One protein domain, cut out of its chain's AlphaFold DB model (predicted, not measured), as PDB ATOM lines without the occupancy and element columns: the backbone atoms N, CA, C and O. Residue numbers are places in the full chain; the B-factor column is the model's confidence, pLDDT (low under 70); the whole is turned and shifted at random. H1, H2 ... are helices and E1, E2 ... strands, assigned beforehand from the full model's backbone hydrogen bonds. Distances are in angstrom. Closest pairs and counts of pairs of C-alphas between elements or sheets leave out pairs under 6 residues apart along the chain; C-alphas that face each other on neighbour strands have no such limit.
ATOM      1  N   GLU A 251     -30.777   7.460  42.820       96.06
ATOM      2  CA  GLU A 251     -30.216   7.536  44.173       96.06
ATOM      3  C   GLU A 251     -29.068   6.550  44.388       96.06
ATOM      4  O   GLU A 251     -28.058   6.921  44.977       96.06
ATOM      5  N   GLN A 252     -29.158   5.333  43.843       95.44
ATOM      6  CA  GLN A 252     -28.086   4.343  43.990       95.44
ATOM      7  C   GLN A 252     -26.757   4.835  43.395       95.44
ATOM      8  O   GLN A 252     -25.702   4.616  43.977       95.44
ATOM      9  N   VAL A 253     -26.799   5.560  42.272       95.06
ATOM     10  CA  VAL A 253     -25.592   6.121  41.644       95.06
ATOM     11  C   VAL A 253     -24.970   7.211  42.526       95.06
ATOM     12  O   VAL A 253     -23.747   7.358  42.566       95.06
ATOM     13  N   ILE A 254     -25.803   7.975  43.240       96.38
ATOM     14  CA  ILE A 254     -25.342   8.976  44.208       96.38
ATOM     15  C   ILE A 254     -24.663   8.287  45.392       96.38
ATOM     16  O   ILE A 254     -23.576   8.711  45.779       96.38
ATOM     17  N   GLU A 255     -25.274   7.239  45.945       96.50
ATOM     18  CA  GLU A 255     -24.726   6.515  47.095       96.50
ATOM     19  C   GLU A 255     -23.413   5.804  46.747       96.50
ATOM     20  O   GLU A 255     -22.432   5.967  47.468       96.50
ATOM     21  N   ASP A 256     -23.330   5.151  45.585       94.25
ATOM     22  CA  ASP A 256     -22.090   4.535  45.095       94.25
ATOM     23  C   ASP A 256     -20.963   5.571  44.924       94.25
ATOM     24  O   ASP A 256     -19.795   5.309  45.223       94.25
ATOM     25  N   ALA A 257     -21.292   6.768  44.422       95.44
ATOM     26  CA  ALA A 257     -20.329   7.859  44.307       95.44
ATOM     27  C   ALA A 257     -19.904   8.383  45.686       95.44
ATOM     28  O   ALA A 257     -18.722   8.649  45.908       95.44
ATOM     29  N   ARG A 258     -20.860   8.534  46.607       96.06
ATOM     30  CA  ARG A 258     -20.628   9.025  47.965       96.06
ATOM     31  C   ARG A 258     -19.719   8.087  48.742       96.06
ATOM     32  O   ARG A 258     -18.730   8.563  49.281       96.06
ATOM     33  N   GLU A 259     -19.992   6.785  48.725       95.25
ATOM     34  CA  GLU A 259     -19.188   5.777  49.420       95.25
ATOM     35  C   GLU A 259     -17.714   5.852  48.998       95.25
ATOM     36  O   GLU A 259     -16.820   5.912  49.838       95.25
ATOM     37  N   ARG A 260     -17.442   5.940  47.692       94.25
ATOM     38  CA  ARG A 260     -16.067   6.023  47.171       94.25
ATOM     39  C   ARG A 260     -15.354   7.316  47.564       94.25
ATOM     40  O   ARG A 260     -14.154   7.300  47.825       94.25
ATOM     41  N   ILE A 261     -16.064   8.445  47.560       95.31
ATOM     42  CA  ILE A 261     -15.502   9.735  47.981       95.31
ATOM     43  C   ILE A 261     -15.240   9.747  49.489       95.31
ATOM     44  O   ILE A 261     -14.182  10.219  49.905       95.31
ATOM     45  N   ASP A 262     -16.165   9.214  50.286       94.06
ATOM     46  CA  ASP A 262     -16.046   9.153  51.743       94.06
ATOM     47  C   ASP A 262     -14.892   8.214  52.148       94.06
ATOM     48  O   ASP A 262     -14.065   8.621  52.956       94.06
ATOM     49  N   GLN A 263     -14.700   7.066  51.482       94.69
ATOM     50  CA  GLN A 263     -13.530   6.193  51.695       94.69
ATOM     51  C   GLN A 263     -12.191   6.929  51.498       94.69
ATOM     52  O   GLN A 263     -11.281   6.815  52.323       94.69
ATOM     53  N   ILE A 264     -12.055   7.718  50.422       95.31
ATOM     54  CA  ILE A 264     -10.834   8.508  50.187       95.31
ATOM     55  C   ILE A 264     -10.694   9.603  51.247       95.31
ATOM     56  O   ILE A 264      -9.599   9.808  51.774       95.31
ATOM     57  N   ARG A 265     -11.790  10.295  51.584       93.44
ATOM     58  CA  ARG A 265     -11.794  11.351  52.603       93.44
ATOM     59  C   ARG A 265     -11.340  10.819  53.962       93.44
ATOM     60  O   ARG A 265     -10.446  11.408  54.558       93.44
ATOM     61  N   GLU A 266     -11.909   9.703  54.407       92.62
ATOM     62  CA  GLU A 266     -11.607   9.045  55.684       92.62
ATOM     63  C   GLU A 266     -10.164   8.529  55.756       92.62
ATOM     64  O   GLU A 266      -9.568   8.524  56.830       92.62
ATOM     65  N   SER A 267      -9.568   8.151  54.619       92.50
ATOM     66  CA  SER A 267      -8.154   7.754  54.568       92.50
ATOM     67  C   SER A 267      -7.174   8.921  54.804       92.50
ATOM     68  O   SER A 267      -6.031   8.691  55.204       92.50
ATOM     69  N   GLY A 268      -7.618  10.167  54.593       93.00
ATOM     70  CA  GLY A 268      -6.823  11.392  54.726       93.00
ATOM     71  C   GLY A 268      -6.265  11.892  53.388       93.00
ATOM     72  O   GLY A 268      -5.221  11.433  52.923       93.00
ATOM     73  N   VAL A 269      -6.936  12.882  52.785       94.94
ATOM     74  CA  VAL A 269      -6.597  13.425  51.453       94.94
ATOM     75  C   VAL A 269      -5.241  14.129  51.448       94.94
ATOM     76  O   VAL A 269      -4.432  13.902  50.555       94.94
ATOM     77  N   GLU A 270      -4.969  14.959  52.448       94.31
ATOM     78  CA  GLU A 270      -3.724  15.715  52.600       94.31
ATOM     79  C   GLU A 270      -2.515  14.782  52.727       94.31
ATOM     80  O   GLU A 270      -1.469  15.000  52.116       94.31
ATOM     81  N   ALA A 271      -2.679  13.687  53.467       93.44
ATOM     82  CA  ALA A 271      -1.644  12.678  53.625       93.44
ATOM     83  C   ALA A 271      -1.446  11.846  52.342       93.44
ATOM     84  O   ALA A 271      -0.308  11.538  51.984       93.44
ATOM     85  N   ALA A 272      -2.517  11.562  51.590       95.31
ATOM     86  CA  ALA A 272      -2.412  10.975  50.253       95.31
ATOM     87  C   ALA A 272      -1.653  11.904  49.282       95.31
ATOM     88  O   ALA A 272      -0.747  11.455  48.578       95.31
ATOM     89  N   VAL A 273      -1.957  13.208  49.294       95.75
ATOM     90  CA  VAL A 273      -1.235  14.243  48.533       95.75
ATOM     91  C   VAL A 273       0.243  14.260  48.920       95.75
ATOM     92  O   VAL A 273       1.105  14.201  48.042       95.75
ATOM     93  N   SER A 274       0.556  14.261  50.219       94.25
ATOM     94  CA  SER A 274       1.940  14.201  50.693       94.25
ATOM     95  C   SER A 274       2.662  12.950  50.214       94.25
ATOM     96  O   SER A 274       3.811  13.046  49.785       94.25
ATOM     97  N   LYS A 275       1.997  11.791  50.224       93.81
ATOM     98  CA  LYS A 275       2.576  10.544  49.723       93.81
ATOM     99  C   LYS A 275       2.918  10.636  48.236       93.81
ATOM    100  O   LYS A 275       4.015  10.237  47.856       93.81
ATOM    101  N   VAL A 276       2.033  11.189  47.404       94.75
ATOM    102  CA  VAL A 276       2.312  11.399  45.969       94.75
ATOM    103  C   VAL A 276       3.545  12.283  45.776       94.75
ATOM    104  O   VAL A 276       4.421  11.952  44.979       94.75
ATOM    105  N   LEU A 277       3.645  13.385  46.522       93.50
ATOM    106  CA  LEU A 277       4.767  14.320  46.401       93.50
ATOM    107  C   LEU A 277       6.098  13.694  46.844       93.50
ATOM    108  O   LEU A 277       7.101  13.870  46.155       93.50
ATOM    109  N   THR A 278       6.104  12.918  47.931       90.38
ATOM    110  CA  THR A 278       7.288  12.180  48.404       90.38
ATOM    111  C   THR A 278       7.684  11.046  47.456       90.38
ATOM    112  O   THR A 278       8.867  10.847  47.202       90.38
ATOM    113  N   LEU A 279       6.728  10.318  46.871       89.56
ATOM    114  CA  LEU A 279       7.035   9.278  45.881       89.56
ATOM    115  C   LEU A 279       7.639   9.866  44.604       89.56
ATOM    116  O   LEU A 279       8.611   9.334  44.080       89.56
ATOM    117  N   GLY A 280       7.095  10.986  44.122       83.81
ATOM    118  CA  GLY A 280       7.640  11.688  42.959       83.81
ATOM    119  C   GLY A 280       8.991  12.353  43.220       83.81
ATOM    120  O   GLY A 280       9.703  12.688  42.274       83.81
ATOM    121  N   ARG A 281       9.355  12.537  44.495       82.88
ATOM    122  CA  ARG A 281      10.600  13.169  44.939       82.88
ATOM    123  C   ARG A 281      11.163  12.423  46.157       82.88
ATOM    124  O   ARG A 281      10.980  12.898  47.271       82.88
ATOM    125  N   PRO A 282      11.886  11.306  45.975       74.00
ATOM    126  CA  PRO A 282      12.384  10.493  47.092       74.00
ATOM    127  C   PRO A 282      13.255  11.245  48.110       74.00
ATOM    128  O   PRO A 282      13.336  10.839  49.266       74.00
ATOM    129  N   ASP A 283      13.884  12.352  47.698       74.62
ATOM    130  CA  ASP A 283      14.677  13.224  48.576       74.62
ATOM    131  C   ASP A 283      13.818  14.210  49.403       74.62
ATOM    132  O   ASP A 283      14.334  14.908  50.278       74.62
ATOM    133  N   ALA A 284      12.509  14.298  49.138       71.94
ATOM    134  CA  ALA A 284      11.552  15.050  49.944       71.94
ATOM    135  C   ALA A 284      11.110  14.194  51.140       71.94
ATOM    136  O   ALA A 284      10.402  13.201  50.973       71.94
ATOM    137  N   SER A 285      11.473  14.584  52.363       72.44
ATOM    138  CA  SER A 285      10.848  13.988  53.550       72.44
ATOM    139  C   SER A 285       9.388  14.449  53.674       72.44
ATOM    140  O   SER A 285       9.040  15.529  53.192       72.44
ATOM    141  N   SER A 286       8.529  13.666  54.338       67.56
ATOM    142  CA  SER A 286       7.145  14.081  54.636       67.56
ATOM    143  C   SER A 286       7.088  15.419  55.380       67.56
ATOM    144  O   SER A 286       6.174  16.206  55.166       67.56
ATOM    145  N   ASP A 287       8.103  15.708  56.196       68.62
ATOM    146  CA  ASP A 287       8.210  16.940  56.982       68.62
ATOM    147  C   ASP A 287       8.464  18.183  56.109       68.62
ATOM    148  O   ASP A 287       8.314  19.310  56.577       68.62
ATOM    149  N   HIS A 288       8.843  17.995  54.841       79.56
ATOM    150  CA  HIS A 288       9.042  19.071  53.864       79.56
ATOM    151  C   HIS A 288       7.825  19.296  52.962       79.56
ATOM    152  O   HIS A 288       7.889  20.132  52.058       79.56
ATOM    153  N   VAL A 289       6.733  18.555  53.177       86.00
ATOM    154  CA  VAL A 289       5.472  18.763  52.470       86.00
ATOM    155  C   VAL A 289       4.523  19.552  53.361       86.00
ATOM    156  O   VAL A 289       4.063  19.076  54.395       86.00
ATOM    157  N   ALA A 290       4.191  20.760  52.930       89.31
ATOM    158  CA  ALA A 290       3.132  21.558  53.516       89.31
ATOM    159  C   ALA A 290       1.865  21.418  52.671       89.31
ATOM    160  O   ALA A 290       1.894  21.647  51.462       89.31
ATOM    161  N   THR A 291       0.744  21.092  53.310       91.00
ATOM    162  CA  THR A 291      -0.591  21.164  52.707       91.00
ATOM    163  C   THR A 291      -1.439  22.180  53.456       91.00
ATOM    164  O   THR A 291      -1.438  22.203  54.687       91.00
ATOM    165  N   HIS A 292      -2.187  22.999  52.726       89.19
ATOM    166  CA  HIS A 292      -3.117  23.965  53.290       89.19
ATOM    167  C   HIS A 292      -4.483  23.813  52.630       89.19
ATOM    168  O   HIS A 292      -4.627  23.989  51.420       89.19
ATOM    169  N   ARG A 293      -5.496  23.486  53.429       88.75
ATOM    170  CA  ARG A 293      -6.869  23.384  52.948       88.75
ATOM    171  C   ARG A 293      -7.474  24.775  52.814       88.75
ATOM    172  O   ARG A 293      -7.479  25.527  53.781       88.75
ATOM    173  N   VAL A 294      -8.004  25.086  51.631       87.25
ATOM    174  CA  VAL A 294      -8.605  26.405  51.342       87.25
ATOM    175  C   VAL A 294     -10.111  26.445  51.605       87.25
ATOM    176  O   VAL A 294     -10.686  27.522  51.683       87.25
ATOM    177  N   VAL A 295     -10.754  25.279  51.731       86.81
ATOM    178  CA  VAL A 295     -12.153  25.147  52.161       86.81
ATOM    179  C   VAL A 295     -12.160  24.543  53.559       86.81
ATOM    180  O   VAL A 295     -11.702  23.410  53.730       86.81
ATOM    181  N   LYS A 296     -12.646  25.285  54.558       88.12
ATOM    182  CA  LYS A 296     -12.631  24.830  55.959       88.12
ATOM    183  C   LYS A 296     -13.619  23.686  56.163       88.12
ATOM    184  O   LYS A 296     -14.666  23.631  55.515       88.12
ATOM    185  N   GLU A 297     -13.298  22.772  57.069       86.56
ATOM    186  CA  GLU A 297     -14.249  21.736  57.460       86.56
ATOM    187  C   GLU A 297     -15.423  22.337  58.233       86.56
ATOM    188  O   GLU A 297     -15.268  23.295  58.987       86.56
ATOM    189  N   ILE A 298     -16.598  21.745  58.045       85.62
ATOM    190  CA  ILE A 298     -17.793  22.050  58.823       85.62
ATOM    191  C   ILE A 298     -18.173  20.743  59.533       85.62
ATOM    192  O   ILE A 298     -18.395  19.737  58.850       85.62
ATOM    193  N   PRO A 299     -18.214  20.706  60.877       80.00
ATOM    194  CA  PRO A 299     -18.542  19.491  61.615       80.00
ATOM    195  C   PRO A 299     -19.885  18.889  61.191       80.00
ATOM    196  O   PRO A 299     -20.904  19.572  61.173       80.00
ATOM    197  N   GLY A 300     -19.893  17.591  60.875       79.81
ATOM    198  CA  GLY A 300     -21.098  16.869  60.446       79.81
ATOM    199  C   GLY A 300     -21.492  17.079  58.980       79.81
ATOM    200  O   GLY A 300     -22.337  16.342  58.476       79.81
ATOM    201  N   GLU A 301     -20.842  18.006  58.281       83.81
ATOM    202  CA  GLU A 301     -21.084  18.301  56.874       83.81
ATOM    203  C   GLU A 301     -19.962  17.760  55.979       83.81
ATOM    204  O   GLU A 301     -18.883  17.366  56.426       83.81
ATOM    205  N   ARG A 302     -20.214  17.732  54.665       82.00
ATOM    206  CA  ARG A 302     -19.254  17.229  53.665       82.00
ATOM    207  C   ARG A 302     -18.848  18.319  52.664       82.00
ATOM    208  O   ARG A 302     -19.109  18.154  51.467       82.00
ATOM    209  N   PRO A 303     -18.180  19.409  53.089       83.88
ATOM    210  CA  PRO A 303     -17.733  20.439  52.157       83.88
ATOM    211  C   PRO A 303     -16.731  19.871  51.143       83.88
ATOM    212  O   PRO A 303     -16.145  18.795  51.336       83.88
ATOM    213  N   VAL A 304     -16.536  20.587  50.036       91.81
ATOM    214  CA  VAL A 304     -15.565  20.217  48.997       91.81
ATOM    215  C   VAL A 304     -14.161  20.157  49.594       91.81
ATOM    216  O   VAL A 304     -13.763  21.044  50.339       91.81
ATOM    217  N   VAL A 305     -13.382  19.131  49.241       94.31
ATOM    218  CA  VAL A 305     -11.973  19.050  49.649       94.31
ATOM    219  C   VAL A 305     -11.104  19.652  48.558       94.31
ATOM    220  O   VAL A 305     -10.994  19.092  47.466       94.31
ATOM    221  N   MET A 306     -10.496  20.793  48.854       94.69
ATOM    222  CA  MET A 306      -9.559  21.482  47.978       94.69
ATOM    223  C   MET A 306      -8.506  22.194  48.822       94.69
ATOM    224  O   MET A 306      -8.808  22.690  49.910       94.69
ATOM    225  N   GLY A 307      -7.291  22.279  48.296       93.62
ATOM    226  CA  GLY A 307      -6.214  22.996  48.953       93.62
ATOM    227  C   GLY A 307      -5.019  23.279  48.059       93.62
ATOM    228  O   GLY A 307      -5.031  23.076  46.840       93.62
ATOM    229  N   GLU A 308      -3.984  23.770  48.713       95.12
ATOM    230  CA  GLU A 308      -2.668  24.078  48.182       95.12
ATOM    231  C   GLU A 308      -1.638  23.140  48.796       95.12
ATOM    232  O   GLU A 308      -1.789  22.679  49.929       95.12
ATOM    233  N   PHE A 309      -0.582  22.857  48.046       95.75
ATOM    234  CA  PHE A 309       0.581  22.162  48.569       95.75
ATOM    235  C   PHE A 309       1.868  22.861  48.154       95.75
ATOM    236  O   PHE A 309       1.951  23.487  47.095       95.75
ATOM    237  N   ALA A 310       2.889  22.690  48.982       94.31
ATOM    238  CA  ALA A 310       4.264  23.042  48.695       94.31
ATOM    239  C   ALA A 310       5.177  21.923  49.207       94.31
ATOM    240  O   ALA A 310       4.993  21.431  50.318       94.31
ATOM    241  N   ALA A 311       6.147  21.511  48.400       90.88
ATOM    242  CA  ALA A 311       7.129  20.495  48.748       90.88
ATOM    243  C   ALA A 311       8.522  20.933  48.299       90.88
ATOM    244  O   ALA A 311       8.746  21.203  47.116       90.88
ATOM    245  N   GLU A 312       9.474  20.969  49.227       84.94
ATOM    246  CA  GLU A 312      10.869  21.291  48.929       84.94
ATOM    247  C   GLU A 312      11.745  20.034  48.971       84.94
ATOM    248  O   GLU A 312      11.729  19.267  49.935       84.94
ATOM    249  N   ALA A 313      12.552  19.834  47.928       77.69
ATOM    250  CA  ALA A 313      13.634  18.854  47.954       77.69
ATOM    251  C   ALA A 313      14.837  19.358  47.163       77.69
ATOM    252  O   ALA A 313      14.682  19.906  46.070       77.69
ATOM    253  N   ASN A 314      16.037  19.165  47.713       75.94
ATOM    254  CA  ASN A 314      17.308  19.578  47.108       75.94
ATOM    255  C   ASN A 314      17.337  21.050  46.640       75.94
ATOM    256  O   ASN A 314      17.944  21.363  45.619       75.94
ATOM    257  N   GLY A 315      16.665  21.952  47.366       75.50
ATOM    258  CA  GLY A 315      16.580  23.377  47.020       75.50
ATOM    259  C   GLY A 315      15.642  23.710  45.853       75.50
ATOM    260  O   GLY A 315      15.576  24.864  45.442       75.50
ATOM    261  N   THR A 316      14.905  22.730  45.320       81.19
ATOM    262  CA  THR A 316      13.849  22.954  44.324       81.19
ATOM    263  C   THR A 316      12.487  22.884  45.007       81.19
ATOM    264  O   THR A 316      12.108  21.838  45.554       81.19
ATOM    265  N   LEU A 317      11.740  23.983  44.951       87.25
ATOM    266  CA  LEU A 317      10.370  24.072  45.438       87.25
ATOM    267  C   LEU A 317       9.406  23.558  44.368       87.25
ATOM    268  O   LEU A 317       9.520  23.902  43.203       87.25
ATOM    269  N   LEU A 318       8.440  22.751  44.782       90.69
ATOM    270  CA  LEU A 318       7.312  22.346  43.963       90.69
ATOM    271  C   LEU A 318       6.053  22.835  44.667       90.69
ATOM    272  O   LEU A 318       5.855  22.531  45.839       90.69
ATOM    273  N   ALA A 319       5.206  23.581  43.969       94.62
ATOM    274  CA  ALA A 319       3.965  24.103  44.526       94.62
ATOM    275  C   ALA A 319       2.788  23.832  43.592       94.62
ATOM    276  O   ALA A 319       2.954  23.631  42.386       94.62
ATOM    277  N   GLY A 320       1.589  23.794  44.158       95.81
ATOM    278  CA  GLY A 320       0.424  23.382  43.403       95.81
ATOM    279  C   GLY A 320      -0.865  23.349  44.202       95.81
ATOM    280  O   GLY A 320      -0.944  23.832  45.329       95.81
ATOM    281  N   ASN A 321      -1.888  22.754  43.596       95.81
ATOM    282  CA  ASN A 321      -3.208  22.598  44.189       95.81
ATOM    283  C   ASN A 321      -3.687  21.157  44.106       95.81
ATOM    284  O   ASN A 321      -3.363  20.431  43.166       95.81
ATOM    285  N   TYR A 322      -4.526  20.772  45.060       97.06
ATOM    286  CA  TYR A 322      -5.214  19.489  45.060       97.06
ATOM    287  C   TYR A 322      -6.721  19.676  45.230       97.06
ATOM    288  O   TYR A 322      -7.187  20.661  45.807       97.06
ATOM    289  N   ARG A 323      -7.496  18.718  44.721       95.81
ATOM    290  CA  ARG A 323      -8.950  18.661  44.864       95.81
ATOM    291  C   ARG A 323      -9.433  17.216  44.851       95.81
ATOM    292  O   ARG A 323      -9.149  16.484  43.906       95.81
ATOM    293  N   LEU A 324     -10.264  16.847  45.821       96.50
ATOM    294  CA  LEU A 324     -11.085  15.641  45.737       96.50
ATOM    295  C   LEU A 324     -12.350  15.943  44.927       96.50
ATOM    296  O   LEU A 324     -13.023  16.955  45.150       96.50
ATOM    297  N   LYS A 325     -12.685  15.078  43.975       95.06
ATOM    298  CA  LYS A 325     -13.891  15.220  43.157       95.06
ATOM    299  C   LYS A 325     -15.155  15.233  44.028       95.06
ATOM    300  O   LYS A 325     -15.246  14.546  45.038       95.06
ATOM    301  N   THR A 326     -16.151  16.015  43.617       96.19
ATOM    302  CA  THR A 326     -17.441  16.094  44.312       96.19
ATOM    303  C   THR A 326     -18.343  14.905  43.981       96.19
ATOM    304  O   THR A 326     -18.261  14.348  42.882       96.19
ATOM    305  N   VAL A 327     -19.238  14.549  44.909       96.50
ATOM    306  CA  VAL A 327     -20.158  13.402  44.776       96.50
ATOM    307  C   VAL A 327     -20.986  13.495  43.496       96.50
ATOM    308  O   VAL A 327     -20.976  12.558  42.705       96.50
ATOM    309  N   GLY A 328     -21.627  14.635  43.221       95.56
ATOM    310  CA  GLY A 328     -22.438  14.814  42.014       95.56
ATOM    311  C   GLY A 328     -21.615  14.701  40.727       95.56
ATOM    312  O   GLY A 328     -22.041  14.071  39.760       95.56
ATOM    313  N   SER A 329     -20.387  15.231  40.715       93.50
ATOM    314  CA  SER A 329     -19.493  15.105  39.554       93.50
ATOM    315  C   SER A 329     -19.065  13.660  39.301       93.50
ATOM    316  O   SER A 329     -18.945  13.260  38.142       93.50
ATOM    317  N   LEU A 330     -18.809  12.888  40.361       94.75
ATOM    318  CA  LEU A 330     -18.476  11.471  40.248       94.75
ATOM    319  C   LEU A 330     -19.700  10.648  39.834       94.75
ATOM    320  O   LEU A 330     -19.596   9.870  38.892       94.75
ATOM    321  N   ALA A 331     -20.862  10.877  40.449       94.69
ATOM    322  CA  ALA A 331     -22.120  10.217  40.099       94.69
ATOM    323  C   ALA A 331     -22.449  10.402  38.612       94.69
ATOM    324  O   ALA A 331     -22.734   9.439  37.906       94.69
ATOM    325  N   LYS A 332     -22.300  11.625  38.089       92.50
ATOM    326  CA  LYS A 332     -22.478  11.914  36.659       92.50
ATOM    327  C   LYS A 332     -21.500  11.164  35.755       92.50
ATOM    328  O   LYS A 332     -21.843  10.879  34.612       92.50
ATOM    329  N   LYS A 333     -20.279  10.888  36.223       90.06
ATOM    330  CA  LYS A 333     -19.321  10.061  35.478       90.06
ATOM    331  C   LYS A 333     -19.711   8.589  35.519       90.06
ATOM    332  O   LYS A 333     -19.739   7.977  34.462       90.06
ATOM    333  N   ILE A 334     -20.078   8.064  36.689       90.31
ATOM    334  CA  ILE A 334     -20.542   6.677  36.854       90.31
ATOM    335  C   ILE A 334     -21.767   6.406  35.964       90.31
ATOM    336  O   ILE A 334     -21.791   5.408  35.257       90.31
ATOM    337  N   ASP A 335     -22.734   7.326  35.928       89.50
ATOM    338  CA  ASP A 335     -23.941   7.217  35.089       89.50
ATOM    339  C   ASP A 335     -23.635   7.224  33.576       89.50
ATOM    340  O   ASP A 335     -24.375   6.649  32.782       89.50
ATOM    341  N   ARG A 336     -22.540   7.874  33.154       83.00
ATOM    342  CA  ARG A 336     -22.129   7.966  31.740       83.00
ATOM    343  C   ARG A 336     -21.212   6.827  31.301       83.00
ATOM    344  O   ARG A 336     -21.274   6.400  30.149       83.00
ATOM    345  N   GLU A 337     -20.315   6.391  32.177       68.50
ATOM    346  CA  GLU A 337     -19.231   5.460  31.874       68.50
ATOM    347  C   GLU A 337     -19.571   4.070  32.429       68.50
ATOM    348  O   GLU A 337     -19.217   3.724  33.549       68.50
ATOM    349  N   ASN A 338     -20.220   3.230  31.616       57.16
ATOM    350  CA  ASN A 338     -20.584   1.861  32.014       57.16
ATOM    351  C   ASN A 338     -19.383   0.899  32.189       57.16
ATOM    352  O   ASN A 338     -19.589  -0.266  32.525       57.16
ATOM    353  N   SER A 339     -18.138   1.322  31.929       53.22
ATOM    354  CA  SER A 339     -16.997   0.389  31.856       53.22
ATOM    355  C   SER A 339     -15.622   0.906  32.294       53.22
ATOM    356  O   SER A 339     -14.755   0.070  32.532       53.22
ATOM    357  N   HIS A 340     -15.398   2.216  32.460       63.00
ATOM    358  CA  HIS A 340     -14.108   2.747  32.933       63.00
ATOM    359  C   HIS A 340     -14.255   3.395  34.312       63.00
ATOM    360  O   HIS A 340     -15.239   4.075  34.593       63.00
ATOM    361  N   ARG A 341     -13.280   3.156  35.198       76.62
ATOM    362  CA  ARG A 341     -13.223   3.813  36.510       76.62
ATOM    363  C   ARG A 341     -12.693   5.245  36.325       76.62
ATOM    364  O   ARG A 341     -11.646   5.408  35.698       76.62
ATOM    365  N   PRO A 342     -13.357   6.280  36.869       85.94
ATOM    366  CA  PRO A 342     -12.849   7.648  36.797       85.94
ATOM    367  C   PRO A 342     -11.488   7.793  37.496       85.94
ATOM    368  O   PRO A 342     -11.397   7.587  38.703       85.94
ATOM    369  N   MET A 343     -10.447   8.177  36.750       91.12
ATOM    370  CA  MET A 343      -9.082   8.339  37.284       91.12
ATOM    371  C   MET A 343      -8.854   9.664  38.019       91.12
ATOM    372  O   MET A 343      -7.938   9.780  38.817       91.12
ATOM    373  N   ASP A 344      -9.691  10.671  37.783       90.31
ATOM    374  CA  ASP A 344      -9.557  12.021  38.338       90.31
ATOM    375  C   ASP A 344     -10.336  12.197  39.656       90.31
ATOM    376  O   ASP A 344     -10.959  13.241  39.880       90.31
ATOM    377  N   MET A 345     -10.366  11.166  40.512       95.25
ATOM    378  CA  MET A 345     -11.006  11.262  41.830       95.25
ATOM    379  C   MET A 345     -10.197  12.174  42.756       95.25
ATOM    380  O   MET A 345     -10.756  13.147  43.264       95.25
ATOM    381  N   LEU A 346      -8.894  11.924  42.906       97.25
ATOM    382  CA  LEU A 346      -7.938  12.876  43.470       97.25
ATOM    383  C   LEU A 346      -7.239  13.620  42.327       97.25
ATOM    384  O   LEU A 346      -6.423  13.056  41.605       97.25
ATOM    385  N   GLY A 347      -7.576  14.891  42.138       96.94
ATOM    386  CA  GLY A 347      -6.898  15.759  41.181       96.94
ATOM    387  C   GLY A 347      -5.782  16.539  41.860       96.94
ATOM    388  O   GLY A 347      -6.019  17.189  42.877       96.94
ATOM    389  N   MET A 348      -4.589  16.518  41.283       97.75
ATOM    390  CA  MET A 348      -3.435  17.299  41.711       97.75
ATOM    391  C   MET A 348      -2.872  18.077  40.524       97.75
ATOM    392  O   MET A 348      -2.882  17.602  39.389       97.75
ATOM    393  N   MET A 349      -2.370  19.277  40.780       97.25
ATOM    394  CA  MET A 349      -1.800  20.150  39.764       97.25
ATOM    395  C   MET A 349      -0.534  20.800  40.298       97.25
ATOM    396  O   MET A 349      -0.605  21.567  41.252       97.25
ATOM    397  N   VAL A 350       0.596  20.514  39.668       96.88
ATOM    398  CA  VAL A 350       1.885  21.167  39.892       96.88
ATOM    399  C   VAL A 350       2.000  22.377  38.976       96.88
ATOM    400  O   VAL A 350       1.674  22.299  37.789       96.88
ATOM    401  N   ILE A 351       2.454  23.495  39.536       96.62
ATOM    402  CA  ILE A 351       2.538  24.781  38.848       96.62
ATOM    403  C   ILE A 351       3.999  25.218  38.820       96.62
ATOM    404  O   ILE A 351       4.528  25.695  39.822       96.62
ATOM    405  N   ALA A 352       4.627  25.053  37.663       95.56
ATOM    406  CA  ALA A 352       6.001  25.448  37.391       95.56
ATOM    407  C   ALA A 352       6.095  26.921  36.957       95.56
ATOM    408  O   ALA A 352       5.125  27.502  36.452       95.56
ATOM    409  N   ASP A 353       7.269  27.525  37.108       94.31
ATOM    410  CA  ASP A 353       7.539  28.884  36.642       94.31
ATOM    411  C   ASP A 353       7.593  28.958  35.114       94.31
ATOM    412  O   ASP A 353       7.025  29.875  34.515       94.31
ATOM    413  N   ASP A 354       8.208  27.962  34.475       94.25
ATOM    414  CA  ASP A 354       8.375  27.899  33.025       94.25
ATOM    415  C   ASP A 354       8.294  26.466  32.464       94.25
ATOM    416  O   ASP A 354       8.147  25.478  33.188       94.25
ATOM    417  N   GLN A 355       8.340  26.354  31.132       94.31
ATOM    418  CA  GLN A 355       8.249  25.070  30.426       94.31
ATOM    419  C   GLN A 355       9.449  24.150  30.704       94.31
ATOM    420  O   GLN A 355       9.307  22.927  30.673       94.31
ATOM    421  N   GLN A 356      10.631  24.711  30.983       92.88
ATOM    422  CA  GLN A 356      11.815  23.923  31.297       92.88
ATOM    423  C   GLN A 356      11.656  23.249  32.659       92.88
ATOM    424  O   GLN A 356      11.815  22.030  32.731       92.88
ATOM    425  N   GLU A 357      11.285  24.005  33.689       93.00
ATOM    426  CA  GLU A 357      11.016  23.460  35.016       93.00
ATOM    427  C   GLU A 357       9.878  22.430  34.972       93.00
ATOM    428  O   GLU A 357      10.029  21.333  35.508       93.00
ATOM    429  N   LEU A 358       8.778  22.736  34.272       95.62
ATOM    430  CA  LEU A 358       7.653  21.815  34.088       95.62
ATOM    431  C   LEU A 358       8.120  20.458  33.567       95.62
ATOM    432  O   LEU A 358       7.767  19.412  34.111       95.62
ATOM    433  N   ALA A 359       8.900  20.472  32.491       95.19
ATOM    434  CA  ALA A 359       9.315  19.254  31.825       95.19
ATOM    435  C   ALA A 359      10.360  18.472  32.637       95.19
ATOM    436  O   ALA A 359      10.299  17.243  32.655       95.19
ATOM    437  N   ASP A 360      11.265  19.157  33.346       91.88
ATOM    438  CA  ASP A 360      12.195  18.518  34.284       91.88
ATOM    439  C   ASP A 360      11.429  17.832  35.431       91.88
ATOM    440  O   ASP A 360      11.671  16.660  35.730       91.88
ATOM    441  N   GLN A 361      10.443  18.517  36.025       93.00
ATOM    442  CA  GLN A 361       9.607  17.977  37.099       93.00
ATOM    443  C   GLN A 361       8.736  16.803  36.629       93.00
ATOM    444  O   GLN A 361       8.686  15.771  37.299       93.00
ATOM    445  N   TYR A 362       8.071  16.926  35.479       95.94
ATOM    446  CA  TYR A 362       7.188  15.882  34.956       95.94
ATOM    447  C   TYR A 362       7.948  14.588  34.643       95.94
ATOM    448  O   TYR A 362       7.500  13.503  35.019       95.94
ATOM    449  N   VAL A 363       9.116  14.693  34.001       94.81
ATOM    450  CA  VAL A 363       9.961  13.534  33.674       94.81
ATOM    451  C   VAL A 363      10.520  12.901  34.945       94.81
ATOM    452  O   VAL A 363      10.465  11.681  35.080       94.81
ATOM    453  N   ALA A 364      10.979  13.709  35.907       91.69
ATOM    454  CA  ALA A 364      11.437  13.205  37.199       91.69
ATOM    455  C   ALA A 364      10.332  12.423  37.926       91.69
ATOM    456  O   ALA A 364      10.563  11.286  38.337       91.69
ATOM    457  N   PHE A 365       9.118  12.978  38.012       94.06
ATOM    458  CA  PHE A 365       7.974  12.275  38.593       94.06
ATOM    459  C   PHE A 365       7.672  10.981  37.837       94.06
ATOM    460  O   PHE A 365       7.539   9.936  38.464       94.06
ATOM    461  N   ALA A 366       7.603  11.015  36.504       94.31
ATOM    462  CA  ALA A 366       7.299   9.832  35.706       94.31
ATOM    463  C   ALA A 366       8.320   8.702  35.939       94.31
ATOM    464  O   ALA A 366       7.926   7.553  36.145       94.31
ATOM    465  N   SER A 367       9.618   9.028  35.990       92.88
ATOM    466  CA  SER A 367      10.680   8.061  36.288       92.88
ATOM    467  C   SER A 367      10.534   7.434  37.676       92.88
ATOM    468  O   SER A 367      10.681   6.219  37.806       92.88
ATOM    469  N   GLN A 368      10.234   8.233  38.704       91.56
ATOM    470  CA  GLN A 368      10.086   7.727  40.074       91.56
ATOM    471  C   GLN A 368       8.813   6.890  40.243       91.56
ATOM    472  O   GLN A 368       8.850   5.798  40.808       91.56
ATOM    473  N   MET A 369       7.695   7.361  39.690       90.38
ATOM    474  CA  MET A 369       6.396   6.695  39.797       90.38
ATOM    475  C   MET A 369       6.400   5.311  39.142       90.38
ATOM    476  O   MET A 369       5.824   4.379  39.695       90.38
ATOM    477  N   MET A 370       7.099   5.136  38.015       86.81
ATOM    478  CA  MET A 370       7.241   3.827  37.364       86.81
ATOM    479  C   MET A 370       7.996   2.786  38.202       86.81
ATOM    480  O   MET A 370       7.818   1.588  37.984       86.81
ATOM    481  N   GLY A 371       8.857   3.224  39.123       83.38
ATOM    482  CA  GLY A 371       9.631   2.342  39.998       83.38
ATOM    483  C   GLY A 371       8.950   2.016  41.329       83.38
ATOM    484  O   GLY A 371       9.475   1.203  42.089       83.38
ATOM    485  N   SER A 372       7.813   2.645  41.635       89.00
ATOM    486  CA  SER A 372       7.153   2.529  42.936       89.00
ATOM    487  C   SER A 372       6.167   1.361  42.986       89.00
ATOM    488  O   SER A 372       5.335   1.202  42.099       89.00
ATOM    489  N   SER A 373       6.198   0.578  44.070       89.25
ATOM    490  CA  SER A 373       5.178  -0.447  44.350       89.25
ATOM    491  C   SER A 373       3.841   0.137  44.810       89.25
ATOM    492  O   SER A 373       2.836  -0.568  44.813       89.25
ATOM    493  N   ASP A 374       3.832   1.405  45.218       92.94
ATOM    494  CA  ASP A 374       2.645   2.092  45.732       92.94
ATOM    495  C   ASP A 374       1.818   2.756  44.623       92.94
ATOM    496  O   ASP A 374       0.795   3.382  44.905       92.94
ATOM    497  N   ILE A 375       2.274   2.647  43.373       94.88
ATOM    498  CA  ILE A 375       1.693   3.308  42.211       94.88
ATOM    499  C   ILE A 375       1.416   2.270  41.135       94.88
ATOM    500  O   ILE A 375       2.299   1.520  40.725       94.88
ATOM    501  N   GLN A 376       0.194   2.282  40.621       94.69
ATOM    502  CA  GLN A 376      -0.161   1.564  39.405       94.69
ATOM    503  C   GLN A 376      -0.583   2.576  38.344       94.69
ATOM    504  O   GLN A 376      -1.661   3.161  38.433       94.69
ATOM    505  N   LEU A 377       0.268   2.781  37.338       94.31
ATOM    506  CA  LEU A 377      -0.065   3.604  36.177       94.31
ATOM    507  C   LEU A 377      -1.250   2.990  35.421       94.31
ATOM    508  O   LEU A 377      -1.206   1.818  35.053       94.31
ATOM    509  N   GLU A 378      -2.272   3.796  35.152       93.56
ATOM    510  CA  GLU A 378      -3.479   3.381  34.433       93.56
ATOM    511  C   GLU A 378      -3.935   4.534  33.542       93.56
ATOM    512  O   GLU A 378      -3.988   5.675  33.994       93.56
ATOM    513  N   ALA A 379      -4.268   4.256  32.282       91.75
ATOM    514  CA  ALA A 379      -4.770   5.281  31.378       91.75
ATOM    515  C   ALA A 379      -6.190   5.720  31.772       91.75
ATOM    516  O   ALA A 379      -7.079   4.895  31.984       91.75
ATOM    517  N   ALA A 380      -6.438   7.030  31.805       87.19
ATOM    518  CA  ALA A 380      -7.808   7.536  31.821       87.19
ATOM    519  C   ALA A 380      -8.549   7.135  30.532       87.19
ATOM    520  O   ALA A 380      -7.947   7.077  29.466       87.19
ATOM    521  N   GLY A 381      -9.872   6.939  30.601       81.81
ATOM    522  CA  GLY A 381     -10.668   6.405  29.480       81.81
ATOM    523  C   GLY A 381     -10.646   7.223  28.176       81.81
ATOM    524  O   GLY A 381     -11.078   6.728  27.138       81.81
ATOM    525  N   SER A 382     -10.144   8.463  28.200       81.94
ATOM    526  CA  SER A 382      -9.940   9.307  27.012       81.94
ATOM    527  C   SER A 382      -8.549   9.188  26.376       81.94
ATOM    528  O   SER A 382      -8.295   9.864  25.379       81.94
ATOM    529  N   HIS A 383      -7.655   8.384  26.951       87.50
ATOM    530  CA  HIS A 383      -6.253   8.258  26.561       87.50
ATOM    531  C   HIS A 383      -5.849   6.789  26.426       87.50
ATOM    532  O   HIS A 383      -6.443   5.899  27.027       87.50
ATOM    533  N   ASN A 384      -4.810   6.532  25.635       90.19
ATOM    534  CA  ASN A 384      -4.254   5.192  25.447       90.19
ATOM    535  C   ASN A 384      -3.127   4.886  26.440       90.19
ATOM    536  O   ASN A 384      -2.729   3.731  26.588       90.19
ATOM    537  N   ARG A 385      -2.567   5.918  27.079       94.19
ATOM    538  CA  ARG A 385      -1.442   5.813  28.011       94.19
ATOM    539  C   ARG A 385      -1.721   6.588  29.292       94.19
ATOM    540  O   ARG A 385      -2.423   7.594  29.287       94.19
ATOM    541  N   ALA A 386      -1.125   6.107  30.381       95.12
ATOM    542  CA  ALA A 386      -1.173   6.752  31.689       95.12
ATOM    543  C   ALA A 386      -0.417   8.086  31.713       95.12
ATOM    544  O   ALA A 386      -0.833   8.998  32.421       95.12
ATOM    545  N   LEU A 387       0.675   8.186  30.944       97.38
ATOM    546  CA  LEU A 387       1.454   9.404  30.735       97.38
ATOM    547  C   LEU A 387       0.977  10.091  29.453       97.38
ATOM    548  O   LEU A 387       0.910   9.457  28.398       97.38
ATOM    549  N   TYR A 388       0.679  11.383  29.532       97.38
ATOM    550  CA  TYR A 388       0.093  12.147  28.436       97.38
ATOM    551  C   TYR A 388       0.666  13.562  28.360       97.38
ATOM    552  O   TYR A 388       0.799  14.243  29.373       97.38
ATOM    553  N   VAL A 389       0.966  14.035  27.152       97.75
ATOM    554  CA  VAL A 389       1.434  15.399  26.888       97.75
ATOM    555  C   VAL A 389       0.620  16.000  25.749       97.75
ATOM    556  O   VAL A 389       0.439  15.372  24.708       97.75
ATOM    557  N   GLN A 390       0.161  17.238  25.917       96.31
ATOM    558  CA  GLN A 390      -0.475  18.025  24.862       96.31
ATOM    559  C   GLN A 390       0.095  19.439  24.854       96.31
ATOM    560  O   GLN A 390       0.276  20.015  25.920       96.31
ATOM    561  N   GLY A 391       0.325  20.025  23.682       96.31
ATOM    562  CA  GLY A 391       0.702  21.438  23.586       96.31
ATOM    563  C   GLY A 391       1.192  21.849  22.204       96.31
ATOM    564  O   GLY A 391       0.969  21.133  21.225       96.31
ATOM    565  N   SER A 392       1.842  23.012  22.125       94.81
ATOM    566  CA  SER A 392       2.505  23.485  20.904       94.81
ATOM    567  C   SER A 392       3.609  22.525  20.428       94.81
ATOM    568  O   SER A 392       4.116  21.736  21.231       94.81
ATOM    569  N   PRO A 393       4.007  22.578  19.140       95.00
ATOM    570  CA  PRO A 393       5.152  21.821  18.637       95.00
ATOM    571  C   PRO A 393       6.398  21.990  19.503       95.00
ATOM    572  O   PRO A 393       6.983  20.989  19.911       95.00
ATOM    573  N   GLU A 394       6.725  23.231  19.865       93.88
ATOM    574  CA  GLU A 394       7.889  23.573  20.680       93.88
ATOM    575  C   GLU A 394       7.820  22.921  22.070       93.88
ATOM    576  O   GLU A 394       8.785  22.301  22.517       93.88
ATOM    577  N   PHE A 395       6.658  22.995  22.729       95.94
ATOM    578  CA  PHE A 395       6.431  22.362  24.029       95.94
ATOM    579  C   PHE A 395       6.529  20.832  23.952       95.94
ATOM    580  O   PHE A 395       7.191  20.196  24.776       95.94
ATOM    581  N   THR A 396       5.884  20.224  22.950       97.19
ATOM    582  CA  THR A 396       5.880  18.763  22.802       97.19
ATOM    583  C   THR A 396       7.253  18.208  22.442       97.19
ATOM    584  O   THR A 396       7.643  17.198  23.020       97.19
ATOM    585  N   GLU A 397       8.015  18.883  21.577       96.12
ATOM    586  CA  GLU A 397       9.373  18.471  21.195       96.12
ATOM    587  C   GLU A 397      10.318  18.509  22.403       96.12
ATOM    588  O   GLU A 397      11.103  17.586  22.628       96.12
ATOM    589  N   GLN A 398      10.207  19.546  23.237       95.38
ATOM    590  CA  GLN A 398      11.013  19.675  24.447       95.38
ATOM    591  C   GLN A 398      10.772  18.515  25.433       95.38
ATOM    592  O   GLN A 398      11.716  17.972  26.018       95.38
ATOM    593  N   LEU A 399       9.508  18.127  25.624       96.69
ATOM    594  CA  LEU A 399       9.129  16.998  26.474       96.69
ATOM    595  C   LEU A 399       9.514  15.652  25.857       96.69
ATOM    596  O   LEU A 399       9.980  14.772  26.579       96.69
ATOM    597  N   GLU A 400       9.378  15.503  24.540       96.38
ATOM    598  CA  GLU A 400       9.785  14.308  23.802       96.38
ATOM    599  C   GLU A 400      11.281  14.026  23.985       96.38
ATOM    600  O   GLU A 400      11.657  12.917  24.373       96.38
ATOM    601  N   GLN A 401      12.133  15.042  23.816       95.75
ATOM    602  CA  GLN A 401      13.584  14.917  23.993       95.75
ATOM    603  C   GLN A 401      13.961  14.486  25.418       95.75
ATOM    604  O   GLN A 401      14.791  13.589  25.599       95.75
ATOM    605  N   ARG A 402      13.340  15.081  26.444       96.12
ATOM    606  CA  ARG A 402      13.601  14.711  27.847       96.12
ATOM    607  C   ARG A 402      13.088  13.315  28.188       96.12
ATOM    608  O   ARG A 402      13.794  12.551  28.842       96.12
ATOM    609  N   MET A 403      11.894  12.956  27.716       96.06
ATOM    610  CA  MET A 403      11.339  11.612  27.887       96.06
ATOM    611  C   MET A 403      12.204  10.559  27.197       96.06
ATOM    612  O   MET A 403      12.453   9.500  27.769       96.06
ATOM    613  N   GLN A 404      12.716  10.851  26.000       96.44
ATOM    614  CA  GLN A 404      13.640   9.967  25.298       96.44
ATOM    615  C   GLN A 404      14.944   9.782  26.078       96.44
ATOM    616  O   GLN A 404      15.391   8.647  26.250       96.44
ATOM    617  N   ALA A 405      15.524  10.865  26.604       95.56
ATOM    618  CA  ALA A 405      16.722  10.799  27.441       95.56
ATOM    619  C   ALA A 405      16.505   9.976  28.726       95.56
ATOM    620  O   ALA A 405      17.429   9.303  29.184       95.56
ATOM    621  N   ALA A 406      15.285   9.982  29.271       94.50
ATOM    622  CA  ALA A 406      14.887   9.184  30.430       94.50
ATOM    623  C   ALA A 406      14.432   7.746  30.087       94.50
ATOM    624  O   ALA A 406      14.111   6.979  30.992       94.50
ATOM    625  N   GLY A 407      14.389   7.360  28.804       95.50
ATOM    626  CA  GLY A 407      13.919   6.038  28.369       95.50
ATOM    627  C   GLY A 407      12.405   5.823  28.508       95.50
ATOM    628  O   GLY A 407      11.952   4.686  28.608       95.50
ATOM    629  N   LEU A 408      11.624   6.906  28.529       95.00
ATOM    630  CA  LEU A 408      10.179   6.911  28.786       95.00
ATOM    631  C   LEU A 408       9.318   7.151  27.538       95.00
ATOM    632  O   LEU A 408       8.093   7.121  27.633       95.00
ATOM    633  N   LEU A 409       9.931   7.382  26.372       94.50
ATOM    634  CA  LEU A 409       9.216   7.792  25.157       94.50
ATOM    635  C   LEU A 409       8.099   6.812  24.745       94.50
ATOM    636  O   LEU A 409       7.002   7.240  24.407       94.50
ATOM    637  N   ASP A 410       8.331   5.503  24.860       93.69
ATOM    638  CA  ASP A 410       7.340   4.477  24.492       93.69
ATOM    639  C   ASP A 410       6.148   4.382  25.468       93.69
ATOM    640  O   ASP A 410       5.164   3.683  25.195       93.69
ATOM    641  N   GLN A 411       6.233   5.059  26.617       93.19
ATOM    642  CA  GLN A 411       5.227   5.034  27.682       93.19
ATOM    643  C   GLN A 411       4.306   6.255  27.672       93.19
ATOM    644  O   GLN A 411       3.285   6.241  28.364       93.19
ATOM    645  N   VAL A 412       4.642   7.291  26.901       96.25
ATOM    646  CA  VAL A 412       3.905   8.555  26.853       96.25
ATOM    647  C   VAL A 412       3.105   8.691  25.560       96.25
ATOM    648  O   VAL A 412       3.573   8.378  24.470       96.25
ATOM    649  N   GLU A 413       1.868   9.164  25.680       97.19
ATOM    650  CA  GLU A 413       1.074   9.634  24.547       97.19
ATOM    651  C   GLU A 413       1.320  11.135  24.350       97.19
ATOM    652  O   GLU A 413       1.098  11.925  25.266       97.19
ATOM    653  N   ILE A 414       1.762  11.540  23.156       96.81
ATOM    654  CA  ILE A 414       2.034  12.943  22.819       96.81
ATOM    655  C   ILE A 414       1.031  13.416  21.765       96.81
ATOM    656  O   ILE A 414       0.875  12.802  20.708       96.81
ATOM    657  N   LYS A 415       0.358  14.534  22.043       96.44
ATOM    658  CA  LYS A 415      -0.585  15.198  21.143       96.44
ATOM    659  C   LYS A 415      -0.135  16.627  20.852       96.44
ATOM    660  O   LYS A 415      -0.439  17.561  21.595       96.44
ATOM    661  N   THR A 416       0.533  16.794  19.724       96.31
ATOM    662  CA  THR A 416       0.977  18.099  19.235       96.31
ATOM    663  C   THR A 416      -0.163  18.880  18.592       96.31
ATOM    664  O   THR A 416      -1.054  18.309  17.952       96.31
ATOM    665  N   ASP A 417      -0.145  20.199  18.779       94.12
ATOM    666  CA  ASP A 417      -1.129  21.088  18.187       94.12
ATOM    667  C   ASP A 417      -1.089  21.067  16.654       94.12
ATOM    668  O   ASP A 417      -0.034  21.184  16.033       94.12
ATOM    669  N   ASP A 418      -2.265  20.966  16.042       93.19
ATOM    670  CA  ASP A 418      -2.410  20.942  14.591       93.19
ATOM    671  C   ASP A 418      -2.492  22.383  14.048       93.19
ATOM    672  O   ASP A 418      -3.368  23.139  14.488       93.19
ATOM    673  N   PRO A 419      -1.637  22.784  13.084       91.25
ATOM    674  CA  PRO A 419      -1.619  24.150  12.561       91.25
ATOM    675  C   PRO A 419      -2.955  24.619  11.971       91.25
ATOM    676  O   PRO A 419      -3.348  25.762  12.203       91.25
ATOM    677  N   ALA A 420      -3.684  23.750  11.263       90.06
ATOM    678  CA  ALA A 420      -4.969  24.107  10.665       90.06
ATOM    679  C   ALA A 420      -6.046  24.295  11.744       90.06
ATOM    680  O   ALA A 420      -6.835  25.239  11.692       90.06
ATOM    681  N   LYS A 421      -6.051  23.442  12.778       88.31
ATOM    682  CA  LYS A 421      -6.943  23.621  13.935       88.31
ATOM    683  C   LYS A 421      -6.582  24.862  14.748       88.31
ATOM    684  O   LYS A 421      -7.481  25.523  15.261       88.31
ATOM    685  N   ARG A 422      -5.297  25.194  14.874       86.88
ATOM    686  CA  ARG A 422      -4.829  26.416  15.540       86.88
ATOM    687  C   ARG A 422      -5.302  27.665  14.812       86.88
ATOM    688  O   ARG A 422      -5.828  28.564  15.461       86.88
ATOM    689  N   GLU A 423      -5.175  27.695  13.488       84.81
ATOM    690  CA  GLU A 423      -5.691  28.792  12.663       84.81
ATOM    691  C   GLU A 423      -7.209  28.939  12.828       84.81
ATOM    692  O   GLU A 423      -7.696  30.036  13.088       84.81
ATOM    693  N   GLN A 424      -7.950  27.826  12.803       83.50
ATOM    694  CA  GLN A 424      -9.397  27.833  13.021       83.50
ATOM    695  C   GLN A 424      -9.797  28.345  14.415       83.50
ATOM    696  O   GLN A 424     -10.794  29.054  14.549       83.50
ATOM    697  N   ARG A 425      -9.054  27.974  15.467       84.12
ATOM    698  CA  ARG A 425      -9.324  28.428  16.843       84.12
ATOM    699  C   ARG A 425      -8.891  29.876  17.084       84.12
ATOM    700  O   ARG A 425      -9.459  30.537  17.949       84.12
ATOM    701  N   GLY A 426      -7.897  30.365  16.340       82.38
ATOM    702  CA  GLY A 426      -7.286  31.684  16.525       82.38
ATOM    703  C   GLY A 426      -6.290  31.760  17.690       82.38
ATOM    704  O   GLY A 426      -5.758  32.831  17.963       82.38
ATOM    705  N   HIS A 427      -6.024  30.644  18.372       83.12
ATOM    706  CA  HIS A 427      -5.086  30.551  19.490       83.12
ATOM    707  C   HIS A 427      -4.485  29.143  19.616       83.12
ATOM    708  O   HIS A 427      -5.010  28.164  19.067       83.12
ATOM    709  N   GLY A 428      -3.366  29.048  20.342       85.81
ATOM    710  CA  GLY A 428      -2.704  27.777  20.637       85.81
ATOM    711  C   GLY A 428      -3.574  26.864  21.498       85.81
ATOM    712  O   GLY A 428      -4.405  27.339  22.280       85.81
ATOM    713  N   ILE A 429      -3.401  25.552  21.338       91.56
ATOM    714  CA  ILE A 429      -4.014  24.567  22.233       91.56
ATOM    715  C   ILE A 429      -3.536  24.760  23.682       91.56
ATOM    716  O   ILE A 429      -2.510  25.387  23.938       91.56
ATOM    717  N   TYR A 430      -4.305  24.212  24.618       92.31
ATOM    718  CA  TYR A 430      -3.922  24.112  26.020       92.31
ATOM    719  C   TYR A 430      -2.697  23.207  26.190       92.31
ATOM    720  O   TYR A 430      -2.722  22.053  25.733       92.31
ATOM    721  N   GLU A 431      -1.657  23.731  26.836       95.75
ATOM    722  CA  GLU A 431      -0.404  23.026  27.103       95.75
ATOM    723  C   GLU A 431      -0.449  22.342  28.469       95.75
ATOM    724  O   GLU A 431      -0.735  22.963  29.483       95.75
ATOM    725  N   VAL A 432      -0.205  21.036  28.520       96.56
ATOM    726  CA  VAL A 432      -0.265  20.280  29.771       96.56
ATOM    727  C   VAL A 432       0.480  18.960  29.650       96.56
ATOM    728  O   VAL A 432       0.386  18.268  28.634       96.56
ATOM    729  N   ALA A 433       1.164  18.579  30.725       97.94
ATOM    730  CA  ALA A 433       1.636  17.217  30.932       97.94
ATOM    731  C   ALA A 433       0.832  16.571  32.068       97.94
ATOM    732  O   ALA A 433       0.575  17.203  33.090       97.94
ATOM    733  N   LYS A 434       0.372  15.334  31.880       97.06
ATOM    734  CA  LYS A 434      -0.521  14.635  32.810       97.06
ATOM    735  C   LYS A 434      -0.051  13.215  33.041       97.06
ATOM    736  O   LYS A 434       0.364  12.538  32.106       97.06
ATOM    737  N   MET A 435      -0.217  12.741  34.265       96.69
ATOM    738  CA  MET A 435      -0.120  11.326  34.585       96.69
ATOM    739  C   MET A 435      -1.330  10.863  35.385       96.69
ATOM    740  O   MET A 435      -1.857  11.599  36.218       96.69
ATOM    741  N   THR A 436      -1.766   9.639  35.115       97.00
ATOM    742  CA  THR A 436      -2.915   9.004  35.769       97.00
ATOM    743  C   THR A 436      -2.502   7.670  36.372       97.00
ATOM    744  O   THR A 436      -1.745   6.908  35.769       97.00
ATOM    745  N   PHE A 437      -2.920   7.425  37.612       96.56
ATOM    746  CA  PHE A 437      -2.498   6.252  38.371       96.56
ATOM    747  C   PHE A 437      -3.421   5.949  39.550       96.56
ATOM    748  O   PHE A 437      -4.129   6.824  40.042       96.56
ATOM    749  N   TYR A 438      -3.382   4.712  40.038       96.38
ATOM    750  CA  TYR A 438      -3.894   4.358  41.356       96.38
ATOM    751  C   TYR A 438      -2.778   4.485  42.387       96.38
ATOM    752  O   TYR A 438      -1.708   3.896  42.230       96.38
ATOM    753  N   LEU A 439      -3.041   5.246  43.445       96.88
ATOM    754  CA  LEU A 439      -2.195   5.324  44.627       96.88
ATOM    755  C   LEU A 439      -2.684   4.311  45.665       96.88
ATOM    756  O   LEU A 439      -3.837   4.369  46.084       96.88
ATOM    757  N   GLN A 440      -1.801   3.432  46.130       95.44
ATOM    758  CA  GLN A 440      -2.080   2.550  47.263       95.44
ATOM    759  C   GLN A 440      -1.890   3.332  48.567       95.44
ATOM    760  O   GLN A 440      -0.760   3.652  48.954       95.44
ATOM    761  N   TYR A 441      -2.976   3.674  49.259       93.25
ATOM    762  CA  TYR A 441      -2.919   4.470  50.487       93.25
ATOM    763  C   TYR A 441      -4.089   4.152  51.420       93.25
ATOM    764  O   TYR A 441      -5.197   3.910  50.964       93.25
ATOM    765  N   GLY A 442      -3.846   4.095  52.733       88.12
ATOM    766  CA  GLY A 442      -4.903   3.810  53.715       88.12
ATOM    767  C   GLY A 442      -5.609   2.455  53.537       88.12
ATOM    768  O   GLY A 442      -6.724   2.287  54.013       88.12
ATOM    769  N   GLY A 443      -4.987   1.494  52.841       90.38
ATOM    770  CA  GLY A 443      -5.604   0.202  52.514       90.38
ATOM    771  C   GLY A 443      -6.602   0.241  51.349       90.38
ATOM    772  O   GLY A 443      -7.274  -0.760  51.114       90.38
ATOM    773  N   ILE A 444      -6.687   1.361  50.624       93.88
ATOM    774  CA  ILE A 444      -7.529   1.534  49.436       93.88
ATOM    775  C   ILE A 444      -6.698   1.951  48.216       93.88
ATOM    776  O   ILE A 444      -5.569   2.434  48.334       93.88
ATOM    777  N   GLU A 445      -7.290   1.790  47.034       94.62
ATOM    778  CA  GLU A 445      -6.761   2.325  45.779       94.62
ATOM    779  C   GLU A 445      -7.384   3.697  45.523       94.62
ATOM    780  O   GLU A 445      -8.599   3.806  45.356       94.62
ATOM    781  N   VAL A 446      -6.566   4.746  45.470       96.31
ATOM    782  CA  VAL A 446      -7.016   6.121  45.221       96.31
ATOM    783  C   VAL A 446      -6.733   6.492  43.761       96.31
ATOM    784  O   VAL A 446      -5.566   6.691  43.405       96.31
ATOM    785  N   PRO A 447      -7.755   6.606  42.889       96.19
ATOM    786  CA  PRO A 447      -7.556   7.024  41.505       96.19
ATOM    787  C   PRO A 447      -7.132   8.492  41.470       96.19
ATOM    788  O   PRO A 447      -7.841   9.366  41.980       96.19
ATOM    789  N   THR A 448      -5.962   8.747  40.897       97.31
ATOM    790  CA  THR A 448      -5.292  10.043  40.945       97.31
ATOM    791  C   THR A 448      -4.923  10.525  39.545       97.31
ATOM    792  O   THR A 448      -4.372   9.780  38.731       97.31
ATOM    793  N   GLU A 449      -5.187  11.804  39.281       97.56
ATOM    794  CA  GLU A 449      -4.681  12.534  38.119       97.56
ATOM    795  C   GLU A 449      -3.745  13.643  38.606       97.56
ATOM    796  O   GLU A 449      -4.164  14.526  39.353       97.56
ATOM    797  N   LEU A 450      -2.488  13.615  38.162       97.69
ATOM    798  CA  LEU A 450      -1.491  14.646  38.433       97.69
ATOM    799  C   LEU A 450      -1.172  15.399  37.140       97.69
ATOM    800  O   LEU A 450      -0.695  14.811  36.169       97.69
ATOM    801  N   GLN A 451      -1.433  16.701  37.129       97.56
ATOM    802  CA  GLN A 451      -1.164  17.594  36.006       97.56
ATOM    803  C   GLN A 451       0.028  18.504  36.309       97.56
ATOM    804  O   GLN A 451       0.227  18.902  37.451       97.56
ATOM    805  N   PHE A 452       0.779  18.881  35.281       97.88
ATOM    806  CA  PHE A 452       1.867  19.849  35.340       97.88
ATOM    807  C   PHE A 452       1.586  20.961  34.332       97.88
ATOM    808  O   PHE A 452       1.318  20.689  33.156       97.88
ATOM    809  N   LEU A 453       1.630  22.203  34.809       96.44
ATOM    810  CA  LEU A 453       1.346  23.422  34.052       96.44
ATOM    811  C   LEU A 453       2.333  24.516  34.435       96.44
ATOM    812  O   LEU A 453       2.867  24.507  35.539       96.44
ATOM    813  N   THR A 454       2.536  25.489  33.553       96.50
ATOM    814  CA  THR A 454       3.252  26.714  33.921       96.50
ATOM    815  C   THR A 454       2.292  27.713  34.568       96.50
ATOM    816  O   THR A 454       1.074  27.636  34.373       96.50
ATOM    817  N   LYS A 455       2.817  28.701  35.301       94.31
ATOM    818  CA  LYS A 455       2.027  29.846  35.796       94.31
ATOM    819  C   LYS A 455       1.280  30.549  34.660       94.31
ATOM    820  O   LYS A 455       0.085  30.808  34.780       94.31
ATOM    821  N   GLN A 456       1.960  30.781  33.536       93.00
ATOM    822  CA  GLN A 456       1.364  31.393  32.348       93.00
ATOM    823  C   GLN A 456       0.198  30.560  31.801       93.00
ATOM    824  O   GLN A 456      -0.855  31.104  31.470       93.00
ATOM    825  N   GLU A 457       0.364  29.241  31.717       93.94
ATOM    826  CA  GLU A 457      -0.667  28.364  31.167       93.94
ATOM    827  C   GLU A 457      -1.859  28.203  32.112       93.94
ATOM    828  O   GLU A 457      -3.009  28.144  31.675       93.94
ATOM    829  N   ARG A 458      -1.606  28.212  33.424       91.31
ATOM    830  CA  ARG A 458      -2.658  28.271  34.441       91.31
ATOM    831  C   ARG A 458      -3.484  29.551  34.311       91.31
ATOM    832  O   ARG A 458      -4.711  29.480  34.363       91.31
ATOM    833  N   ASP A 459      -2.839  30.693  34.098       89.00
ATOM    834  CA  ASP A 459      -3.531  31.961  33.867       89.00
ATOM    835  C   ASP A 459      -4.376  31.919  32.588       89.00
ATOM    836  O   ASP A 459      -5.540  32.326  32.608       89.00
ATOM    837  N   ARG A 460      -3.836  31.363  31.491       89.81
ATOM    838  CA  ARG A 460      -4.584  31.150  30.238       89.81
ATOM    839  C   ARG A 460      -5.803  30.242  30.446       89.81
ATOM    840  O   ARG A 460      -6.879  30.537  29.932       89.81
ATOM    841  N   ALA A 461      -5.670  29.174  31.231       86.38
ATOM    842  CA  ALA A 461      -6.752  28.226  31.518       86.38
ATOM    843  C   ALA A 461      -7.817  28.745  32.487       86.38
ATOM    844  O   ALA A 461      -8.931  28.218  32.512       86.38
ATOM    845  N   ARG A 462      -7.503  29.768  33.280       84.25
ATOM    846  CA  ARG A 462      -8.465  30.394  34.194       84.25
ATOM    847  C   ARG A 462      -9.178  31.581  33.574       84.25
ATOM    848  O   ARG A 462     -10.392  31.685  33.700       84.25
ATOM    849  N   LEU A 463      -8.423  32.464  32.930       82.12
ATOM    850  CA  LEU A 463      -8.888  33.799  32.546       82.12
ATOM    851  C   LEU A 463      -8.682  34.092  31.058       82.12
ATOM    852  O   LEU A 463      -9.264  35.037  30.545       82.12
ATOM    853  N   GLY A 464      -7.853  33.306  30.377       76.75
ATOM    854  CA  GLY A 464      -7.543  33.505  28.969       76.75
ATOM    855  C   GLY A 464      -8.458  32.741  28.019       76.75
ATOM    856  O   GLY A 464      -9.537  32.240  28.349       76.75
ATOM    857  N   GLU A 465      -7.975  32.626  26.795       73.69
ATOM    858  CA  GLU A 465      -8.675  32.084  25.642       73.69
ATOM    859  C   GLU A 465      -8.889  30.565  25.684       73.69
ATOM    860  O   GLU A 465      -9.772  30.045  25.002       73.69
ATOM    861  N   VAL A 466      -8.115  29.850  26.506       72.81
ATOM    862  CA  VAL A 466      -8.308  28.413  26.771       72.81
ATOM    863  C   VAL A 466      -9.118  28.166  28.045       72.81
ATOM    864  O   VAL A 466      -9.281  27.012  28.448       72.81
ATOM    865  N   SER A 467      -9.658  29.221  28.668       78.19
ATOM    866  CA  SER A 467     -10.529  29.057  29.819       78.19
ATOM    867  C   SER A 467     -11.811  28.324  29.447       78.19
ATOM    868  O   SER A 467     -12.427  28.513  28.391       78.19
ATOM    869  N   HIS A 468     -12.229  27.447  30.349       74.81
ATOM    870  CA  HIS A 468     -13.392  26.602  30.141       74.81
ATOM    871  C   HIS A 468     -14.687  27.417  30.006       74.81
ATOM    872  O   HIS A 468     -15.578  27.031  29.246       74.81
TER     873      HIS A 468
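Overview. This is residues 251 to 468 of the 542 residues of an uncharacterized protein of Candidatus Saccharibacteria bacterium (UniProt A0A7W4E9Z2). One large, twisted sheet of nine strands curls round two helices, H2 and H4, which meet nearly at right angles, while H5 covers E6 and E7 on the same face as H4. On the opposite face H1 and H7 stand up from the sheet, H3 packs on H1, and H6 lies far from the core. The printed part has 218 residues, with seven named helices and nine named strands in the order H1 H2 E1 E2 E3 H3 E4 H4 E5 E6 H5 E7 H6 E8 E9 H7. The sheet is mixed and branched at E8; the class is mixed, helices and strands. The whole is compact, with a radius of gyration of the C-alphas of 17.5 A and spans of 50 by 42 by 32 A.

Arrangement. E8, residues 432 to 441, bends by 54 degrees at residue 438 and has three antiparallel neighbours. E9, residues 444 to 454, on one side forms a hairpin with it, with N 439 and O 446 2.9 A apart. On the other side are E6, residues 387 to 391, with N 388 and O 434 at 2.8 A, and E5, residues 375 to 377, with N 376 and O 438 at 3.0 A. E7, residues 412 to 416, is parallel to E6, with N 413 and O 387 at 2.9 A. E6, H5, residues 393 to 405, and E7 make a strand-helix-strand unit, a helix between two parallel neighbour strands, with a right-handed crossover. H5 runs along E7 at 8 degrees on the local plane, at a height over the sheet of 9.3 A. E4, residues 346 to 352, is parallel to E9, with N 348 and O 449 at 2.8 A. E1, residues 289 to 293, E2, residues 306 to 313, and E3, residues 316 to 324, form a meander, each strand the antiparallel neighbour of the one before, with N 290 and O 310 at 2.8 A and N 309 and O 320 at 2.9 A. E3 is antiparallel to E4, with N 321 and O 349 at 2.9 A. H2, residues 269 to 280, touches H4, residues 355 to 370, about perpendicular at 85 degrees, with residues 279 to 280 alone meeting residues 364 to 369; the closest C-alphas, of Gly 280 and Phe 365, are 4.4 A apart. H4 touches H5 at a steep tilt of 39 degrees, the same way, closest at C-alphas 359 and 399, 5.8 A. H1, residues 251 to 267, touches H3, residues 327 to 336, closest at C-alphas 257 and 331, 5.1 A. H7, residues 455 to 463, lies over E9. In H1 to H7 every O i to N i+4 pair is within hydrogen-bond range.

Along the chain. H1 begins at C-alpha 251 (-30.216, 7.536, 44.173) and is 24.4 A long; H4 is 22.4 A. E9, the longest strand, measures 31.5 A and ends at C-alpha 454 (3.252, 26.714, 33.921); E8 measures 26.2 A and E3 26.0 A. H6, residues 419 to 425, touches no helix and is not on the sheet.

Size, cuts and confidence. The C-alphas farthest apart, of Pro 299 and Ala 420, are 52.9 A apart. The printed part has no cut, and the link from E1 to E2, 12 residues, is long. Mean pLDDT of the printed part is 90.7; residues 286 to 287 and 337 to 340 are under 70.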